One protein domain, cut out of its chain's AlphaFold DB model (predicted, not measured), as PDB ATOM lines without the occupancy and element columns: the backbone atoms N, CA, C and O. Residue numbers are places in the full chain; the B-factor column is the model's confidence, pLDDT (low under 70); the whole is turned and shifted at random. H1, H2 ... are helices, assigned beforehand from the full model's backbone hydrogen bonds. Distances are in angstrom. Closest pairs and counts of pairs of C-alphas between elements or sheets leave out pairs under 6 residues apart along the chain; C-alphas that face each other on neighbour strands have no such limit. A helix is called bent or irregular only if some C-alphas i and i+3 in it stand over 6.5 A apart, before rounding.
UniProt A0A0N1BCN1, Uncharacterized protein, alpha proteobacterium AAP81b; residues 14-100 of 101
ATOM      1  N   PHE A  14      11.026  15.886  -3.448       75.12
ATOM      2  CA  PHE A  14      12.062  14.970  -3.002       75.12
ATOM      3  C   PHE A  14      11.781  14.255  -1.667       75.12
ATOM      4  O   PHE A  14      12.110  13.079  -1.543       75.12
ATOM      5  N   GLU A  15      11.173  14.908  -0.673       80.12
ATOM      6  CA  GLU A  15      10.746  14.237   0.568       80.12
ATOM      7  C   GLU A  15       9.635  13.222   0.292       80.12
ATOM      8  O   GLU A  15       9.701  12.101   0.785       80.12
ATOM      9  N   ALA A  16       8.665  13.567  -0.561       80.81
ATOM     10  CA  ALA A  16       7.626  12.625  -0.979       80.81
ATOM     11  C   ALA A  16       8.212  11.422  -1.743       80.81
ATOM     12  O   ALA A  16       7.790  10.287  -1.529       80.81
ATOM     13  N   ILE A  17       9.220  11.656  -2.593       83.25
ATOM     14  CA  ILE A  17       9.968  10.599  -3.291       83.25
ATOM     15  C   ILE A  17      10.719   9.699  -2.297       83.25
ATOM     16  O   ILE A  17      10.671   8.477  -2.428       83.25
ATOM     17  N   GLN A  18      11.388  10.278  -1.294       85.44
ATOM     18  CA  GLN A  18      12.083   9.508  -0.261       85.44
ATOM     19  C   GLN A  18      11.118   8.661   0.569       85.44
ATOM     20  O   GLN A  18      11.392   7.486   0.784       85.44
ATOM     21  N   GLU A  19       9.991   9.218   1.012       87.38
ATOM     22  CA  GLU A  19       8.998   8.472   1.794       87.38
ATOM     23  C   GLU A  19       8.347   7.355   0.961       87.38
ATOM     24  O   GLU A  19       8.198   6.239   1.452       87.38
ATOM     25  N   ALA A  20       8.056   7.595  -0.324       84.19
ATOM     26  CA  ALA A  20       7.580   6.549  -1.233       84.19
ATOM     27  C   ALA A  20       8.613   5.422  -1.412       84.19
ATOM     28  O   ALA A  20       8.256   4.245  -1.398       84.19
ATOM     29  N   PHE A  21       9.897   5.769  -1.533       87.88
ATOM     30  CA  PHE A  21      10.984   4.795  -1.579       87.88
ATOM     31  C   PHE A  21      11.120   4.010  -0.265       87.88
ATOM     32  O   PHE A  21      11.241   2.788  -0.297       87.88
ATOM     33  N   ILE A  22      11.090   4.687   0.890       88.88
ATOM     34  CA  ILE A  22      11.189   4.044   2.208       88.88
ATOM     35  C   ILE A  22      10.024   3.073   2.395       88.88
ATOM     36  O   ILE A  22      10.255   1.949   2.840       88.88
ATOM     37  N   ALA A  23       8.807   3.473   2.021       88.12
ATOM     38  CA  ALA A  23       7.627   2.620   2.085       88.12
ATOM     39  C   ALA A  23       7.790   1.355   1.228       88.12
ATOM     40  O   ALA A  23       7.575   0.262   1.743       88.12
ATOM     41  N   ASP A  24       8.226   1.485  -0.031       85.75
ATOM     42  CA  ASP A  24       8.449   0.347  -0.940       85.75
ATOM     43  C   ASP A  24       9.574  -0.579  -0.443       85.75
ATOM     44  O   ASP A  24       9.396  -1.791  -0.335       85.75
ATOM     45  N   CYS A  25      10.715  -0.012  -0.039       85.88
ATOM     46  CA  CYS A  25      11.842  -0.760   0.521       85.88
ATOM     47  C   CYS A  25      11.438  -1.547   1.780       85.88
ATOM     48  O   CYS A  25      11.770  -2.732   1.922       85.88
ATOM     49  N   SER A  26      10.659  -0.917   2.666       89.31
ATOM     50  CA  SER A  26      10.237  -1.500   3.946       89.31
ATOM     51  C   SER A  26       9.226  -2.643   3.794       89.31
ATOM     52  O   SER A  26       8.940  -3.338   4.766       89.31
ATOM     53  N   LEU A  27       8.717  -2.900   2.581       88.38
ATOM     54  CA  LEU A  27       7.942  -4.111   2.285       88.38
ATOM     55  C   LEU A  27       8.801  -5.383   2.316       88.38
ATOM     56  O   LEU A  27       8.266  -6.482   2.447       88.38
ATOM     57  N   THR A  28      10.124  -5.250   2.172       84.38
ATOM     58  CA  THR A  28      11.047  -6.390   2.025       84.38
ATOM     59  C   THR A  28      12.111  -6.473   3.118       84.38
ATOM     60  O   THR A  28      12.744  -7.518   3.279       84.38
ATOM     61  N   MET A  29      12.316  -5.402   3.891       84.00
ATOM     62  CA  MET A  29      13.295  -5.340   4.979       84.00
ATOM     63  C   MET A  29      12.905  -4.311   6.052       84.00
ATOM     64  O   MET A  29      11.916  -3.602   5.905       84.00
ATOM     65  N   PHE A  30      13.668  -4.222   7.147       86.88
ATOM     66  CA  PHE A  30      13.402  -3.248   8.211       86.88
ATOM     67  C   PHE A  30      13.551  -1.794   7.730       86.88
ATOM     68  O   PHE A  30      14.453  -1.468   6.958       86.88
ATOM     69  N   GLU A  31      12.715  -0.904   8.273       86.38
ATOM     70  CA  GLU A  31      12.659   0.515   7.894       86.38
ATOM     71  C   GLU A  31      13.974   1.273   8.160       86.38
ATOM     72  O   GLU A  31      14.349   2.154   7.389       86.38
ATOM     73  N   GLY A  32      14.713   0.922   9.222       88.19
ATOM     74  CA  GLY A  32      15.982   1.572   9.580       88.19
ATOM     75  C   GLY A  32      17.009   1.566   8.433       88.19
ATOM     76  O   GLY A  32      17.406   2.643   7.976       88.19
ATOM     77  N   PRO A  33      17.394   0.383   7.916       87.88
ATOM     78  CA  PRO A  33      18.215   0.261   6.711       87.88
ATOM     79  C   PRO A  33      17.655   1.003   5.492       87.88
ATOM     80  O   PRO A  33      18.414   1.654   4.780       87.88
ATOM     81  N   CYS A  34      16.335   0.988   5.275       88.88
ATOM     82  CA  CYS A  34      15.707   1.716   4.168       88.88
ATOM     83  C   CYS A  34      15.886   3.236   4.289       88.88
ATOM     84  O   CYS A  34      16.221   3.899   3.307       88.88
ATOM     85  N   ARG A  35      15.735   3.803   5.494       90.88
ATOM     86  CA  ARG A  35      16.003   5.229   5.752       90.88
ATOM     87  C   ARG A  35      17.477   5.583   5.559       90.88
ATOM     88  O   ARG A  35      17.780   6.666   5.062       90.88
ATOM     89  N   CYS A  36      18.389   4.692   5.939       90.88
ATOM     90  CA  CYS A  36      19.820   4.866   5.697       90.88
ATOM     91  C   CYS A  36      20.136   4.854   4.191       90.88
ATOM     92  O   CYS A  36      20.745   5.800   3.687       90.88
ATOM     93  N   ALA A  37      19.629   3.863   3.454       90.25
ATOM     94  CA  ALA A  37      19.843   3.748   2.015       90.25
ATOM     95  C   ALA A  37      19.241   4.937   1.253       90.25
ATOM     96  O   ALA A  37      19.889   5.473   0.360       90.25
ATOM     97  N   ALA A  38      18.060   5.429   1.654       90.06
ATOM     98  CA  ALA A  38      17.453   6.631   1.078       90.06
ATOM     99  C   ALA A  38      18.393   7.850   1.160       90.06
ATOM    100  O   ALA A  38      18.563   8.575   0.178       90.06
ATOM    101  N   ARG A  39      19.070   8.045   2.303       90.06
ATOM    102  CA  ARG A  39      20.063   9.121   2.475       90.06
ATOM    103  C   ARG A  39      21.295   8.918   1.596       90.06
ATOM    104  O   ARG A  39      21.769   9.883   1.001       90.06
ATOM    105  N   GLY A  40      21.799   7.687   1.493       88.81
ATOM    106  CA  GLY A  40      22.925   7.361   0.609       88.81
ATOM    107  C   GLY A  40      22.596   7.626  -0.863       88.81
ATOM    108  O   GLY A  40      23.352   8.280  -1.580       88.81
ATOM    109  N   LEU A  41      21.406   7.208  -1.298       90.00
ATOM    110  CA  LEU A  41      20.916   7.405  -2.661       90.00
ATOM    111  C   LEU A  41      20.678   8.881  -2.985       90.00
ATOM    112  O   LEU A  41      20.996   9.319  -4.091       90.00
ATOM    113  N   ALA A  42      20.196   9.667  -2.019       88.75
ATOM    114  CA  ALA A  42      20.022  11.111  -2.163       88.75
ATOM    115  C   ALA A  42      21.321  11.848  -2.523       88.75
ATOM    116  O   ALA A  42      21.276  12.880  -3.197       88.75
ATOM    117  N   GLY A  43      22.472  11.309  -2.107       86.81
ATOM    118  CA  GLY A  43      23.790  11.891  -2.348       86.81
ATOM    119  C   GLY A  43      24.320  11.738  -3.775       86.81
ATOM    120  O   GLY A  43      25.353  12.324  -4.092       86.81
ATOM    121  N   SER A  44      23.650  10.982  -4.654       87.88
ATOM    122  CA  SER A  44      24.146  10.711  -6.011       87.88
ATOM    123  C   SER A  44      23.069  10.866  -7.087       87.88
ATOM    124  O   SER A  44      21.884  10.645  -6.857       87.88
ATOM    125  N   THR A  45      23.467  11.237  -8.307       88.38
ATOM    126  CA  THR A  45      22.540  11.309  -9.452       88.38
ATOM    127  C   THR A  45      21.867   9.965  -9.760       88.38
ATOM    128  O   THR A  45      20.643   9.968  -9.879       88.38
ATOM    129  N   PRO A  46      22.583   8.822  -9.826       87.38
ATOM    130  CA  PRO A  46      21.948   7.521 -10.041       87.38
ATOM    131  C   PRO A  46      20.991   7.142  -8.905       87.38
ATOM    132  O   PRO A  46      19.885   6.675  -9.163       87.38
ATOM    133  N   GLY A  47      21.366   7.404  -7.648       88.75
ATOM    134  CA  GLY A  47      20.509   7.103  -6.504       88.75
ATOM    135  C   GLY A  47      19.222   7.930  -6.485       88.75
ATOM    136  O   GLY A  47      18.141   7.378  -6.285       88.75
ATOM    137  N   ARG A  48      19.306   9.234  -6.779       88.31
ATOM    138  CA  ARG A  48      18.119  10.092  -6.935       88.31
ATOM    139  C   ARG A  48      17.212   9.600  -8.056       88.31
ATOM    140  O   ARG A  48      16.012   9.471  -7.837       88.31
ATOM    141  N   PHE A  49      17.785   9.256  -9.208       89.38
ATOM    142  CA  PHE A  49      17.027   8.700 -10.324       89.38
ATOM    143  C   PHE A  49      16.266   7.429  -9.925       89.38
ATOM    144  O   PHE A  49      15.072   7.308 -10.193       89.38
ATOM    145  N   TRP A  50      16.933   6.498  -9.238       87.44
ATOM    146  CA  TRP A  50      16.312   5.254  -8.784       87.44
ATOM    147  C   TRP A  50      15.132   5.494  -7.838       87.44
ATOM    148  O   TRP A  50      14.078   4.869  -7.996       87.44
ATOM    149  N   MET A  51      15.283   6.417  -6.882       88.50
ATOM    150  CA  MET A  51      14.198   6.778  -5.964       88.50
ATOM    151  C   MET A  51      13.014   7.392  -6.716       88.50
ATOM    152  O   MET A  51      11.872   7.005  -6.477       88.50
ATOM    153  N   GLU A  52      13.273   8.292  -7.667       88.94
ATOM    154  CA  GLU A  52      12.230   8.908  -8.491       88.94
ATOM    155  C   GLU A  52      11.464   7.876  -9.323       88.94
ATOM    156  O   GLU A  52      10.234   7.844  -9.278       88.94
ATOM    157  N   ILE A  53      12.167   6.984 -10.027       87.94
ATOM    158  CA  ILE A  53      11.544   5.907 -10.807       87.94
ATOM    159  C   ILE A  53      10.718   4.986  -9.909       87.94
ATOM    160  O   ILE A  53       9.592   4.635 -10.266       87.94
ATOM    161  N   THR A  54      11.242   4.619  -8.740       84.75
ATOM    162  CA  THR A  54      10.525   3.778  -7.772       84.75
ATOM    163  C   THR A  54       9.234   4.452  -7.311       84.75
ATOM    164  O   THR A  54       8.176   3.826  -7.355       84.75
ATOM    165  N   ALA A  55       9.277   5.752  -7.000       85.56
ATOM    166  CA  ALA A  55       8.096   6.521  -6.612       85.56
ATOM    167  C   ALA A  55       7.012   6.552  -7.710       85.56
ATOM    168  O   ALA A  55       5.821   6.594  -7.398       85.56
ATOM    169  N   THR A  56       7.382   6.458  -8.995       87.31
ATOM    170  CA  THR A  56       6.391   6.406 -10.087       87.31
ATOM    171  C   THR A  56       5.595   5.096 -10.154       87.31
ATOM    172  O   THR A  56       4.523   5.069 -10.761       87.31
ATOM    173  N   ARG A  57       6.070   4.003  -9.536       83.88
ATOM    174  CA  ARG A  57       5.424   2.677  -9.617       83.88
ATOM    175  C   ARG A  57       4.053   2.640  -8.944       83.88
ATOM    176  O   ARG A  57       3.177   1.922  -9.417       83.88
ATOM    177  N   GLY A  58       3.871   3.429  -7.885       78.81
ATOM    178  CA  GLY A  58       2.609   3.543  -7.148       78.81
ATOM    179  C   GLY A  58       1.577   4.473  -7.794       78.81
ATOM    180  O   GLY A  58       0.466   4.591  -7.284       78.81
ATOM    181  N   LEU A  59       1.921   5.149  -8.896       84.56
ATOM    182  CA  LEU A  59       1.045   6.126  -9.540       84.56
ATOM    183  C   LEU A  59       0.081   5.471 -10.547       84.56
ATOM    184  O   LEU A  59       0.451   4.508 -11.230       84.56
ATOM    185  N   PRO A  60      -1.138   6.023 -10.721       88.62
ATOM    186  CA  PRO A  60      -2.028   5.617 -11.806       88.62
ATOM    187  C   PRO A  60      -1.388   5.907 -13.179       88.62
ATOM    188  O   PRO A  60      -0.552   6.807 -13.278       88.62
ATOM    189  N   PRO A  61      -1.775   5.188 -14.256       88.94
ATOM    190  CA  PRO A  61      -1.073   5.228 -15.544       88.94
ATOM    191  C   PRO A  61      -0.836   6.629 -16.117       88.94
ATOM    192  O   PRO A  61       0.253   6.908 -16.608       88.94
ATOM    193  N   GLU A  62      -1.829   7.514 -16.025       89.81
ATOM    194  CA  GLU A  62      -1.736   8.891 -16.519       89.81
ATOM    195  C   GLU A  62      -0.705   9.710 -15.728       89.81
ATOM    196  O   GLU A  62       0.242  10.239 -16.307       89.81
ATOM    197  N   ALA A  63      -0.812   9.727 -14.395       87.50
ATOM    198  CA  ALA A  63       0.133  10.431 -13.526       87.50
ATOM    199  C   ALA A  63       1.554   9.855 -13.624       87.50
ATOM    200  O   ALA A  63       2.535  10.595 -13.571       87.50
ATOM    201  N   ARG A  64       1.670   8.534 -13.806       88.50
ATOM    202  CA  ARG A  64       2.947   7.855 -14.026       88.50
ATOM    203  C   ARG A  64       3.622   8.331 -15.309       88.50
ATOM    204  O   ARG A  64       4.815   8.604 -15.278       88.50
ATOM    205  N   ASN A  65       2.886   8.447 -16.413       89.06
ATOM    206  CA  ASN A  65       3.449   8.914 -17.681       89.06
ATOM    207  C   ASN A  65       3.968  10.353 -17.566       89.06
ATOM    208  O   ASN A  65       5.097  10.617 -17.973       89.06
ATOM    209  N   THR A  66       3.204  11.243 -16.926       90.38
ATOM    210  CA  THR A  66       3.633  12.623 -16.648       90.38
ATOM    211  C   THR A  66       4.883  12.666 -15.763       90.38
ATOM    212  O   THR A  66       5.814  13.423 -16.031       90.38
ATOM    213  N   ALA A  67       4.946  11.830 -14.722       88.44
ATOM    214  CA  ALA A  67       6.115  11.752 -13.849       88.44
ATOM    215  C   ALA A  67       7.358  11.240 -14.594       88.44
ATOM    216  O   ALA A  67       8.436  11.815 -14.458       88.44
ATOM    217  N   LEU A  68       7.212  10.195 -15.414       88.56
ATOM    218  CA  LEU A  68       8.301   9.662 -16.236       88.56
ATOM    219  C   LEU A  68       8.794  10.691 -17.259       88.56
ATOM    220  O   LEU A  68       9.999  10.801 -17.469       88.56
ATOM    221  N   GLU A  69       7.896  11.472 -17.858       89.94
ATOM    222  CA  GLU A  69       8.267  12.567 -18.754       89.94
ATOM    223  C   GLU A  69       9.098  13.639 -18.039       89.94
ATOM    224  O   GLU A  69      10.178  13.987 -18.517       89.94
ATOM    225  N   ALA A  70       8.677  14.070 -16.848       89.31
ATOM    226  CA  ALA A  70       9.437  15.026 -16.045       89.31
ATOM    227  C   ALA A  70      10.818  14.485 -15.620       89.31
ATOM    228  O   ALA A  70      11.799  15.232 -15.580       89.31
ATOM    229  N   ILE A  71      10.915  13.187 -15.313       89.25
ATOM    230  CA  ILE A  71      12.190  12.525 -15.004       89.25
ATOM    231  C   ILE A  71      13.102  12.565 -16.236       89.25
ATOM    232  O   ILE A  71      14.241  13.015 -16.148       89.25
ATOM    233  N   ARG A  72      12.616  12.168 -17.413       89.31
ATOM    234  CA  ARG A  72      13.414  12.217 -18.651       89.31
ATOM    235  C   ARG A  72      13.991  13.596 -18.926       89.31
ATOM    236  O   ARG A  72      15.176  13.696 -19.221       89.31
ATOM    237  N   GLU A  73      13.167  14.637 -18.822       90.19
ATOM    238  CA  GLU A  73      13.602  16.016 -19.049       90.19
ATOM    239  C   GLU A  73      14.680  16.432 -18.047       90.19
ATOM    240  O   GLU A  73      15.691  17.016 -18.432       90.19
ATOM    241  N   ARG A  74      14.513  16.067 -16.770       88.94
ATOM    242  CA  ARG A  74      15.471  16.389 -15.704       88.94
ATOM    243  C   ARG A  74      16.824  15.709 -15.889       88.94
ATOM    244  O   ARG A  74      17.850  16.317 -15.596       88.94
ATOM    245  N   TYR A  75      16.824  14.452 -16.326       89.00
ATOM    246  CA  TYR A  75      18.039  13.649 -16.475       89.00
ATOM    247  C   TYR A  75      18.589  13.647 -17.913       89.00
ATOM    248  O   TYR A  75      19.666  13.103 -18.144       89.00
ATOM    249  N   GLY A  76      17.894  14.275 -18.868       89.75
ATOM    250  CA  GLY A  76      18.307  14.360 -20.270       89.75
ATOM    251  C   GLY A  76      18.328  13.007 -20.990       89.75
ATOM    252  O   GLY A  76      19.177  12.797 -21.853       89.75
ATOM    253  N   ILE A  77      17.431  12.085 -20.623       88.81
ATOM    254  CA  ILE A  77      17.395  10.709 -21.150       88.81
ATOM    255  C   ILE A  77      16.153  10.452 -22.006       88.81
ATOM    256  O   ILE A  77      15.091  11.037 -21.779       88.81
ATOM    257  N   SER A  78      16.255   9.545 -22.982       86.94
ATOM    258  CA  SER A  78      15.099   9.139 -23.785       86.94
ATOM    259  C   SER A  78      14.227   8.108 -23.056       86.94
ATOM    260  O   SER A  78      14.660   7.463 -22.102       86.94
ATOM    261  N   ASN A  79      12.998   7.885 -23.545       76.44
ATOM    262  CA  ASN A  79      12.125   6.805 -23.053       76.44
ATOM    263  C   ASN A  79      12.800   5.428 -23.098       76.44
ATOM    264  O   ASN A  79      12.565   4.603 -22.219       76.44
ATOM    265  N   GLN A  80      13.601   5.174 -24.134       77.56
ATOM    266  CA  GLN A  80      14.259   3.882 -24.335       77.56
ATOM    267  C   GLN A  80      15.406   3.683 -23.336       77.56
ATOM    268  O   GLN A  80      15.711   2.553 -22.965       77.56
ATOM    269  N   ASP A  81      15.965   4.783 -22.827       83.12
ATOM    270  CA  ASP A  81      17.098   4.768 -21.906       83.12
ATOM    271  C   ASP A  81      16.676   4.691 -20.438       83.12
ATOM    272  O   ASP A  81      17.509   4.381 -19.595       83.12
ATOM    273  N   ILE A  82      15.396   4.915 -20.102       79.81
ATOM    274  CA  ILE A  82      14.910   4.841 -18.712       79.81
ATOM    275  C   ILE A  82      15.231   3.479 -18.092       79.81
ATOM    276  O   ILE A  82      15.694   3.418 -16.956       79.81
ATOM    277  N   ALA A  83      15.004   2.389 -18.829       79.62
ATOM    278  CA  ALA A  83      15.278   1.042 -18.336       79.62
ATOM    279  C   ALA A  83      16.785   0.798 -18.156       79.62
ATOM    280  O   ALA A  83      17.199   0.252 -17.138       79.62
ATOM    281  N   ALA A  84      17.606   1.255 -19.107       81.56
ATOM    282  CA  ALA A  84      19.062   1.130 -19.033       81.56
ATOM    283  C   ALA A  84      19.654   1.964 -17.884       81.56
ATOM    284  O   ALA A  84      20.551   1.510 -17.177       81.56
ATOM    285  N   PHE A  85      19.122   3.166 -17.666       78.12
ATOM    286  CA  PHE A  85      19.534   4.050 -16.581       78.12
ATOM    287  C   PHE A  85      19.022   3.557 -15.221       78.12
ATOM    288  O   PHE A  85      19.712   3.687 -14.213       78.12
ATOM    289  N   ALA A  86      17.841   2.935 -15.171       78.56
ATOM    290  CA  ALA A  86      17.374   2.255 -13.968       78.56
ATOM    291  C   ALA A  86      18.310   1.093 -13.625       78.56
ATOM    292  O   ALA A  86      18.778   1.007 -12.495       78.56
ATOM    293  N   GLU A  87      18.661   0.255 -14.599       80.81
ATOM    294  CA  GLU A  87      19.575  -0.864 -14.366       80.81
ATOM    295  C   GLU A  87      20.973  -0.390 -13.938       80.81
ATOM    296  O   GLU A  87      21.559  -0.959 -13.020       80.81
ATOM    297  N   SER A  88      21.492   0.706 -14.506       75.44
ATOM    298  CA  SER A  88      22.768   1.282 -14.056       75.44
ATOM    299  C   SER A  88      22.690   1.869 -12.640       75.44
ATOM    300  O   SER A  88      23.658   1.795 -11.880       75.44
ATOM    301  N   ALA A  89      21.530   2.401 -12.246       79.69
ATOM    302  CA  ALA A  89      21.278   2.906 -10.903       79.69
ATOM    303  C   ALA A  89      21.024   1.793  -9.867       79.69
ATOM    304  O   ALA A  89      21.168   2.032  -8.666       79.69
ATOM    305  N   ARG A  90      20.721   0.566 -10.308       81.25
ATOM    306  CA  ARG A  90      20.522  -0.595  -9.431       81.25
ATOM    307  C   ARG A  90      21.764  -0.922  -8.607       81.25
ATOM    308  O   ARG A  90      21.649  -1.171  -7.414       81.25
ATOM    309  N   ALA A  91      22.955  -0.830  -9.200       83.38
ATOM    310  CA  ALA A  91      24.210  -1.040  -8.476       83.38
ATOM    311  C   ALA A  91      24.405  -0.024  -7.334       83.38
ATOM    312  O   ALA A  91      24.912  -0.375  -6.268       83.38
ATOM    313  N   ALA A  92      23.965   1.226  -7.528       81.75
ATOM    314  CA  ALA A  92      23.985   2.241  -6.476       81.75
ATOM    315  C   ALA A  92      22.991   1.910  -5.349       81.75
ATOM    316  O   ALA A  92      23.308   2.124  -4.182       81.75
ATOM    317  N   PHE A  93      21.825   1.347  -5.685       80.25
ATOM    318  CA  PHE A  93      20.865   0.830  -4.707       80.25
ATOM    319  C   PHE A  93      21.429  -0.343  -3.903       80.25
ATOM    320  O   PHE A  93      21.433  -0.279  -2.677       80.25
ATOM    321  N   ASP A  94      21.953  -1.371  -4.570       85.25
ATOM    322  CA  ASP A  94      22.501  -2.553  -3.899       85.25
ATOM    323  C   ASP A  94      23.661  -2.174  -2.965       85.25
ATOM    324  O   ASP A  94      23.729  -2.657  -1.835       85.25
ATOM    325  N   THR A  95      24.519  -1.242  -3.399       86.31
ATOM    326  CA  THR A  95      25.601  -0.682  -2.571       86.31
ATOM    327  C   THR A  95      25.043   0.070  -1.361       86.31
ATOM    328  O   THR A  95      25.420  -0.227  -0.232       86.31
ATOM    329  N   ALA A  96      24.085   0.984  -1.563       87.12
ATOM    330  CA  ALA A  96      23.496   1.762  -0.472       87.12
ATOM    331  C   ALA A  96      22.778   0.883   0.565       87.12
ATOM    332  O   ALA A  96      22.788   1.194   1.751       87.12
ATOM    333  N   ILE A  97      22.157  -0.219   0.140       83.69
ATOM    334  CA  ILE A  97      21.538  -1.185   1.053       83.69
ATOM    335  C   ILE A  97      22.599  -2.001   1.795       83.69
ATOM    336  O   ILE A  97      22.437  -2.235   2.991       83.69
ATOM    337  N   ALA A  98      23.669  -2.432   1.118       87.50
ATOM    338  CA  ALA A  98      24.763  -3.176   1.739       87.50
ATOM    339  C   ALA A  98      25.488  -2.351   2.813       87.50
ATOM    340  O   ALA A  98      25.763  -2.880   3.884       87.50
ATOM    341  N   ASP A  99      25.714  -1.060   2.565       86.69
ATOM    342  CA  ASP A  99      26.351  -0.138   3.515       86.69
ATOM    343  C   ASP A  99      25.487   0.147   4.760       86.69
ATOM    344  O   ASP A  99      25.985   0.621   5.781       86.69
ATOM    345  N   CYS A 100      24.184  -0.124   4.674       85.94
ATOM    346  CA  CYS A 100      23.187   0.169   5.704       85.94
ATOM    347  C   CYS A 100      22.658  -1.077   6.437       85.94
ATOM    348  O   CYS A 100      21.736  -0.953   7.253       85.94
TER     349      CYS A 100
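This is residues 14 to 100 of the 101 residues of an uncharacterized protein of alpha proteobacterium AAP81b (UniProt A0A0N1BCN1). Look for a compact cluster of five helices with H3 in its middle: H4 folds back beside H3 on one side, and the hairpin of H1 and H2 packs on H3 from the other side. The longest helix, H5, crosses H3 nearly at a right angle and reaches along the cluster from near H4 to H2. The printed part has 87 residues with five named helices, H1 to H5 in that order along the chain, and no named strand; its class is all helix, with mostly crossed packing. The radius of gyration of the C-alphas is 12.4 A, and the C-alphas span 32 by 24 by 19 A.

Find C-alpha 14 at (12.062, 14.970, -3.002); from there H1 runs through residues 14 to 25, 16.1 A long. Next come H2, residues 31 to 42, 16.4 A, and H3, residues 45 to 56, 16.9 A. H4 takes residues 61 to 75 and is 20.9 A long, beginning at C-alpha 61 at (-1.073, 5.228, -15.544). H5, residues 81 to 98, covers 26.1 A and ends at C-alpha 98 at (24.763, -3.176, 1.739). It has a kink of 26 degrees near residue 89, and is neither bent nor irregular, but only just: C-alphas 88 and 91 are 6.2 A apart.

Begin at H3, the hub, which touches the four other helices. With residues 51 to 55 alone it touches H1, about perpendicular at 73 degrees; the closest C-alphas, of Ala 20 and Ala 55, are 5.4 A apart. H2 touches H3 at a steep tilt of 55 degrees, opposite ways, with residues 38 to 42 alone; C-alphas 41 and 47 are closest, at 3.9 A. H3 and H4 form a helical hairpin at a shallow tilt of 11 degrees, opposite ways, closest at C-alphas 56 and 64, 5.4 A. H5 touches H3 with residues 85 to 93 alone, about perpendicular at 75 degrees; C-alphas 46 and 89 are closest, at 4.7 A. Farther along, residues 92 to 97 alone of H5 touch H2 at a steep tilt of 53 degrees, closest at C-alphas 37 and 96, 4.8 A. H1 and H2 form a helical hairpin at a steep tilt of 44 degrees, closest at C-alphas 22 and 34, 5.4 A. H4 and H5 are close but not clearly touching, with C-alphas 72 and 82 closest at 7.5 A, while H1 and H4, H1 and H5, and H2 and H4 are apart. In H1, H2, H3 and H4 every O i to N i+4 pair is within hydrogen-bond range; in H5, 12 of 14 are.

The two C-alphas farthest apart are those of Glu 62 and Asp 99, at 35.7 A. The printed part has no cut, and the four links between helices are tight. The mean pLDDT of the printed part is 86.0, and no printed residue is under 70.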